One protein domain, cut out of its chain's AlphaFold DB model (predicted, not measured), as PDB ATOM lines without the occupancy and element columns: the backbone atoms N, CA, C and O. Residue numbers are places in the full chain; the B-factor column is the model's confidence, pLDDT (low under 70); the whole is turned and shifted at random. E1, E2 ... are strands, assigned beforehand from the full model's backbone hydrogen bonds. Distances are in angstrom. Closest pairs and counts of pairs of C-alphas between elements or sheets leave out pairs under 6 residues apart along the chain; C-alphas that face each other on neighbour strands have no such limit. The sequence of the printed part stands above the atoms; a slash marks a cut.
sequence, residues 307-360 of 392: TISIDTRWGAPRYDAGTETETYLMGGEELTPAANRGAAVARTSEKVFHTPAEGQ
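AT A GLANCE: This is residues 307 to 360 of the 392 residues of an uncharacterized protein of Catenulispora sp. 13_1_20CM_3_70_7 (UniProt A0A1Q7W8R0). What shape is it? It has little regular structure: two wide loops, residues 311 to 327 and 331 to 350, and a small antiparallel hairpin, E1 and E2. What makes it? Three named strands, E1 to E3, hold 9 of 54 printed residues: all strand, no named helix. It is compact, radius of gyration of the C-alphas 11.4 A, spanning 34 by 22 by 21 A.

IN THESE COORDINATES: Where are the strands? From first to last C-alpha E1, residues 308 to 310, is 7.1 A long, E2, residues 328 to 330, 6.9 A, and E3, residues 351 to 353, 6.6 A. What anchors them? C-alpha 308 is at (-13.887, 25.815, 19.980), C-alpha 353 at (-7.055, 17.200, 19.877).

HOW THE PARTS SIT: How do E1 and E2 stand? They form an antiparallel hairpin, 147 degrees between directions; N 329 and O 309 are within hydrogen-bond range at 2.8 A. And E3? It is apart from both and pairs with no named strand.

THE WHOLE: What joins the strands? Both links are long; the printed part has no cut. Where is confidence low? Residues 357 to 360 have pLDDT under 70.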
ATOM      1  N   THR A 307     -13.626  29.305  23.431       85.12
ATOM      2  CA  THR A 307     -14.470  28.686  22.409       85.12
ATOM      3  C   THR A 307     -13.672  27.702  21.559       85.12
ATOM      4  O   THR A 307     -12.450  27.828  21.419       85.12
ATOM      5  N   ILE A 308     -14.383  26.715  21.017       89.88
ATOM      6  CA  ILE A 308     -13.887  25.815  19.980       89.88
ATOM      7  C   ILE A 308     -14.691  26.127  18.723       89.88
ATOM      8  O   ILE A 308     -15.910  25.952  18.716       89.88
ATOM      9  N   SER A 309     -14.014  26.581  17.677       90.31
ATOM     10  CA  SER A 309     -14.620  26.910  16.387       90.31
ATOM     11  C   SER A 309     -14.067  26.017  15.279       90.31
ATOM     12  O   SER A 309     -13.118  25.261  15.485       90.31
ATOM     13  N   ILE A 310     -14.700  26.061  14.110       91.81
ATOM     14  CA  ILE A 310     -14.220  25.382  12.905       91.81
ATOM     15  C   ILE A 310     -13.410  26.385  12.088       91.81
ATOM     16  O   ILE A 310     -13.817  27.536  11.941       91.81
ATOM     17  N   ASP A 311     -12.274  25.945  11.560       90.06
ATOM     18  CA  ASP A 311     -11.436  26.746  10.683       90.06
ATOM     19  C   ASP A 311     -12.057  26.862   9.287       90.06
ATOM     20  O   ASP A 311     -12.184  25.875   8.562       90.06
ATOM     21  N   THR A 312     -12.423  28.083   8.905       90.88
ATOM     22  CA  THR A 312     -13.004  28.410   7.597       90.88
ATOM     23  C   THR A 312     -12.016  29.098   6.655       90.88
ATOM     24  O   THR A 312     -12.375  29.412   5.519       90.88
ATOM     25  N   ARG A 313     -10.754  29.304   7.073       88.56
ATOM     26  CA  ARG A 313      -9.725  29.992   6.264       88.56
ATOM     27  C   ARG A 313      -9.445  29.295   4.929       88.56
ATOM     28  O   ARG A 313      -9.039  29.946   3.974       88.56
ATOM     29  N   TRP A 314      -9.669  27.982   4.862       86.06
ATOM     30  CA  TRP A 314      -9.354  27.134   3.705       86.06
ATOM     31  C   TRP A 314     -10.589  26.634   2.945       86.06
ATOM     32  O   TRP A 314     -10.480  25.731   2.117       86.06
ATOM     33  N   GLY A 315     -11.764  27.201   3.222       88.38
ATOM     34  CA  GLY A 315     -13.017  26.843   2.567       88.38
ATOM     35  C   GLY A 315     -14.149  26.553   3.548       88.38
ATOM     36  O   GLY A 315     -13.973  26.536   4.765       88.38
ATOM     37  N   ALA A 316     -15.339  26.333   2.992       89.81
ATOM     38  CA  ALA A 316     -16.523  26.034   3.784       89.81
ATOM     39  C   ALA A 316     -16.466  24.606   4.375       89.81
ATOM     40  O   ALA A 316     -16.058  23.673   3.672       89.81
ATOM     41  N   PRO A 317     -16.908  24.414   5.634       89.19
ATOM     42  CA  PRO A 317     -17.002  23.094   6.254       89.19
ATOM     43  C   PRO A 317     -18.025  22.210   5.535       89.19
ATOM     44  O   PRO A 317     -19.056  22.692   5.063       89.19
ATOM     45  N   ARG A 318     -17.733  20.909   5.443       88.06
ATOM     46  CA  ARG A 318     -18.527  19.944   4.659       88.06
ATOM     47  C   ARG A 318     -19.466  19.107   5.523       88.06
ATOM     48  O   ARG A 318     -20.453  18.593   5.007       88.06
ATOM     49  N   TYR A 319     -19.176  18.992   6.815       88.25
ATOM     50  CA  TYR A 319     -19.938  18.258   7.820       88.25
ATOM     51  C   TYR A 319     -20.242  16.807   7.418       88.25
ATOM     52  O   TYR A 319     -21.337  16.300   7.672       88.25
ATOM     53  N   ASP A 320     -19.280  16.122   6.786       87.38
ATOM     54  CA  ASP A 320     -19.482  14.745   6.322       87.38
ATOM     55  C   ASP A 320     -19.665  13.776   7.499       87.38
ATOM     56  O   ASP A 320     -18.884  13.778   8.443       87.38
ATOM     57  N   ALA A 321     -20.682  12.918   7.474       86.62
ATOM     58  CA  ALA A 321     -20.971  12.054   8.621       86.62
ATOM     59  C   ALA A 321     -19.955  10.906   8.795       86.62
ATOM     60  O   ALA A 321     -19.796  10.405   9.909       86.62
ATOM     61  N   GLY A 322     -19.298  10.471   7.713       87.12
ATOM     62  CA  GLY A 322     -18.404   9.312   7.711       87.12
ATOM     63  C   GLY A 322     -16.935   9.659   7.950       87.12
ATOM     64  O   GLY A 322     -16.202   8.865   8.539       87.12
ATOM     65  N   THR A 323     -16.509  10.850   7.536       88.81
ATOM     66  CA  THR A 323     -15.112  11.295   7.541       88.81
ATOM     67  C   THR A 323     -14.921  12.634   8.250       88.81
ATOM     68  O   THR A 323     -15.772  13.523   8.224       88.81
ATOM     69  N   GLU A 324     -13.790  12.773   8.939       88.12
ATOM     70  CA  GLU A 324     -13.413  14.016   9.595       88.12
ATOM     71  C   GLU A 324     -12.977  15.007   8.520       88.12
ATOM     72  O   GLU A 324     -11.926  14.838   7.905       88.12
ATOM     73  N   THR A 325     -13.817  16.010   8.279       88.00
ATOM     74  CA  THR A 325     -13.632  17.004   7.212       88.00
ATOM     75  C   THR A 325     -13.323  18.402   7.751       88.00
ATOM     76  O   THR A 325     -12.784  19.233   7.023       88.00
ATOM     77  N   GLU A 326     -13.590  18.652   9.034       89.44
ATOM     78  CA  GLU A 326     -13.388  19.939   9.698       89.44
ATOM     79  C   GLU A 326     -12.075  19.988  10.484       89.44
ATOM     80  O   GLU A 326     -11.711  19.052  11.195       89.44
ATOM     81  N   THR A 327     -11.385  21.125  10.395       90.00
ATOM     82  CA  THR A 327     -10.266  21.465  11.285       90.00
ATOM     83  C   THR A 327     -10.785  22.394  12.375       90.00
ATOM     84  O   THR A 327     -11.609  23.262  12.095       90.00
ATOM     85  N   TYR A 328     -10.341  22.208  13.616       90.62
ATOM     86  CA  TYR A 328     -10.861  22.954  14.764       90.62
ATOM     87  C   TYR A 328      -9.840  23.961  15.270       90.62
ATOM     88  O   TYR A 328      -8.640  23.698  15.248       90.62
ATOM     89  N   LEU A 329     -10.333  25.086  15.773       89.44
ATOM     90  CA  LEU A 329      -9.548  26.113  16.436       89.44
ATOM     91  C   LEU A 329      -9.940  26.181  17.916       89.44
ATOM     92  O   LEU A 329     -11.121  26.081  18.249       89.44
ATOM     93  N   MET A 330      -8.977  26.405  18.806       88.81
ATOM     94  CA  MET A 330      -9.213  26.783  20.200       88.81
ATOM     95  C   MET A 330      -8.643  28.179  20.429       88.81
ATOM     96  O   MET A 330      -7.438  28.375  20.340       88.81
ATOM     97  N   GLY A 331      -9.505  29.155  20.726       83.00
ATOM     98  CA  GLY A 331      -9.059  30.541  20.932       83.00
ATOM     99  C   GLY A 331      -8.309  31.142  19.732       83.00
ATOM    100  O   GLY A 331      -7.433  31.974  19.926       83.00
ATOM    101  N   GLY A 332      -8.626  30.693  18.511       84.12
ATOM    102  CA  GLY A 332      -7.959  31.115  17.272       84.12
ATOM    103  C   GLY A 332      -6.757  30.260  16.859       84.12
ATOM    104  O   GLY A 332      -6.329  30.351  15.711       84.12
ATOM    105  N   GLU A 333      -6.248  29.388  17.731       87.69
ATOM    106  CA  GLU A 333      -5.138  28.483  17.411       87.69
ATOM    107  C   GLU A 333      -5.634  27.158  16.836       87.69
ATOM    108  O   GLU A 333      -6.562  26.547  17.368       87.69
ATOM    109  N   GLU A 334      -4.997  26.690  15.761       88.38
ATOM    110  CA  GLU A 334      -5.341  25.427  15.108       88.38
ATOM    111  C   GLU A 334      -5.042  24.231  16.006       88.38
ATOM    112  O   GLU A 334      -3.982  24.152  16.615       88.38
ATOM    113  N   LEU A 335      -5.969  23.280  16.076       89.50
ATOM    114  CA  LEU A 335      -5.799  22.034  16.804       89.50
ATOM    115  C   LEU A 335      -5.373  20.899  15.872       89.50
ATOM    116  O   LEU A 335      -5.863  20.751  14.754       89.50
ATOM    117  N   THR A 336      -4.508  20.026  16.381       86.94
ATOM    118  CA  THR A 336      -4.003  18.847  15.672       86.94
ATOM    119  C   THR A 336      -4.681  17.570  16.166       86.94
ATOM    120  O   THR A 336      -4.945  17.451  17.369       86.94
ATOM    121  N   PRO A 337      -4.958  16.594  15.280       86.00
ATOM    122  CA  PRO A 337      -4.663  16.580  13.839       86.00
ATOM    123  C   PRO A 337      -5.652  17.416  13.001       86.00
ATOM    124  O   PRO A 337      -6.859  17.349  13.230       86.00
ATOM    125  N   ALA A 338      -5.137  18.145  12.004       86.50
ATOM    126  CA  ALA A 338      -5.940  18.920  11.058       86.50
ATOM    127  C   ALA A 338      -6.567  18.014   9.984       86.50
ATOM    128  O   ALA A 338      -5.919  17.094   9.489       86.50
ATOM    129  N   ALA A 339      -7.828  18.263   9.623       85.50
ATOM    130  CA  ALA A 339      -8.568  17.441   8.658       85.50
ATOM    131  C   ALA A 339      -8.340  17.859   7.198       85.50
ATOM    132  O   ALA A 339      -8.545  17.072   6.279       85.50
ATOM    133  N   ASN A 340      -7.904  19.100   6.974       78.62
ATOM    134  CA  ASN A 340      -7.621  19.644   5.645       78.62
ATOM    135  C   ASN A 340      -6.263  19.191   5.070       78.62
ATOM    136  O   ASN A 340      -5.960  19.504   3.920       78.62
ATOM    137  N   ARG A 341      -5.439  18.473   5.846       73.06
ATOM    138  CA  ARG A 341      -4.127  17.967   5.421       73.06
ATOM    139  C   ARG A 341      -4.092  16.442   5.512       73.06
ATOM    140  O   ARG A 341      -4.194  15.883   6.598       73.06
ATOM    141  N   GLY A 342      -3.867  15.778   4.381       77.88
ATOM    142  CA  GLY A 342      -3.690  14.324   4.312       77.88
ATOM    143  C   GLY A 342      -4.932  13.558   3.851       77.88
ATOM    144  O   GLY A 342      -5.866  14.128   3.292       77.88
ATOM    145  N   ALA A 343      -4.902  12.235   4.026       82.06
ATOM    146  CA  ALA A 343      -5.988  11.350   3.614       82.06
ATOM    147  C   ALA A 343      -7.227  11.525   4.505       82.06
ATOM    148  O   ALA A 343      -7.106  11.781   5.703       82.06
ATOM    149  N   ALA A 344      -8.416  11.329   3.929       82.81
ATOM    150  CA  ALA A 344      -9.664  11.363   4.681       82.81
ATOM    151  C   ALA A 344      -9.651  10.297   5.789       82.81
ATOM    152  O   ALA A 344      -9.455   9.108   5.530       82.81
ATOM    153  N   VAL A 345      -9.865  10.729   7.032       86.69
ATOM    154  CA  VAL A 345      -9.896   9.853   8.210       86.69
ATOM    155  C   VAL A 345     -11.345   9.632   8.622       86.69
ATOM    156  O   VAL A 345     -12.122  10.581   8.647       86.69
ATOM    157  N   ALA A 346     -11.721   8.403   8.977       88.31
ATOM    158  CA  ALA A 346     -13.066   8.109   9.473       88.31
ATOM    159  C   ALA A 346     -13.362   8.847  10.794       88.31
ATOM    160  O   ALA A 346     -12.486   8.970  11.657       88.31
ATOM    161  N   ARG A 347     -14.603   9.315  10.981       86.88
ATOM    162  CA  ARG A 347     -15.013   9.949  12.245       86.88
ATOM    163  C   ARG A 347     -15.096   8.922  13.365       86.88
ATOM    164  O   ARG A 347     -15.668   7.846  13.201       86.88
ATOM    165  N   THR A 348     -14.584   9.287  14.534       85.00
ATOM    166  CA  THR A 348     -14.717   8.494  15.761       85.00
ATOM    167  C   THR A 348     -15.575   9.234  16.780       85.00
ATOM    168  O   THR A 348     -15.634  10.461  16.809       85.00
ATOM    169  N   SER A 349     -16.256   8.480  17.642       80.25
ATOM    170  CA  SER A 349     -17.083   9.040  18.721       80.25
ATOM    171  C   SER A 349     -16.263   9.739  19.811       80.25
ATOM    172  O   SER A 349     -16.795  10.579  20.539       80.25
ATOM    173  N   GLU A 350     -14.983   9.385  19.923       80.69
ATOM    174  CA  GLU A 350     -14.013   9.971  20.836       80.69
ATOM    175  C   GLU A 350     -12.743  10.285  20.044       80.69
ATOM    176  O   GLU A 350     -12.087   9.384  19.510       80.69
ATOM    177  N   LYS A 351     -12.414  11.574  19.945       82.81
ATOM    178  CA  LYS A 351     -11.173  12.056  19.341       82.81
ATOM    179  C   LYS A 351     -10.532  13.094  20.253       82.81
ATOM    180  O   LYS A 351     -11.220  13.919  20.862       82.81
ATOM    181  N   VAL A 352      -9.212  13.003  20.374       84.44
ATOM    182  CA  VAL A 352      -8.400  13.909  21.188       84.44
ATOM    183  C   VAL A 352      -7.674  14.861  20.256       84.44
ATOM    184  O   VAL A 352      -7.071  14.426  19.276       84.44
ATOM    185  N   PHE A 353      -7.743  16.143  20.591       84.88
ATOM    186  CA  PHE A 353      -7.055  17.200  19.877       84.88
ATOM    187  C   PHE A 353      -6.029  17.885  20.780       84.88
ATOM    188  O   PHE A 353      -6.224  18.010  21.996       84.88
ATOM    189  N   HIS A 354      -4.938  18.337  20.170       82.38
ATOM    190  CA  HIS A 354      -3.821  18.986  20.849       82.38
ATOM    191  C   HIS A 354      -3.494  20.320  20.187       82.38
ATOM    192  O   HIS A 354      -3.509  20.424  18.961       82.38
ATOM    193  N   THR A 355      -3.150  21.330  20.985       83.50
ATOM    194  CA  THR A 355      -2.513  22.538  20.453       83.50
ATOM    195  C   THR A 355      -1.111  22.170  19.940       83.50
ATOM    196  O   THR A 355      -0.416  21.401  20.614       83.50
ATOM    197  N   PRO A 356      -0.683  22.660  18.765       73.25
ATOM    198  CA  PRO A 356       0.690  22.543  18.295       73.25
ATOM    199  C   PRO A 356       1.612  23.242  19.303       73.25
ATOM    200  O   PRO A 356       1.718  24.461  19.324       73.25
ATOM    201  N   ALA A 357       2.212  22.483  20.216       56.22
ATOM    202  CA  ALA A 357       3.136  23.017  21.206       56.22
ATOM    203  C   ALA A 357       4.558  22.945  20.651       56.22
ATOM    204  O   ALA A 357       5.115  21.853  20.532       56.22
ATOM    205  N   GLU A 358       5.174  24.090  20.382       46.22
ATOM    206  CA  GLU A 358       6.631  24.183  20.358       46.22
ATOM    207  C   GLU A 358       7.083  24.597  21.768       46.22
ATOM    208  O   GLU A 358       7.117  25.772  22.115       46.22
ATOM    209  N   GLY A 359       7.325  23.604  22.634       38.28
ATOM    210  CA  GLY A 359       7.966  23.799  23.941       38.28
ATOM    211  C   GLY A 359       7.268  23.133  25.136       38.28
ATOM    212  O   GLY A 359       6.189  23.543  25.544       38.28
ATOM    213  N   GLN A 360       7.972  22.176  25.759       38.75
ATOM    214  CA  GLN A 360       7.740  21.545  27.080       38.75
ATOM    215  C   GLN A 360       6.797  20.322  27.141       38.75
ATOM    216  O   GLN A 360       5.582  20.410  27.320       38.75
TER     217      GLN A 360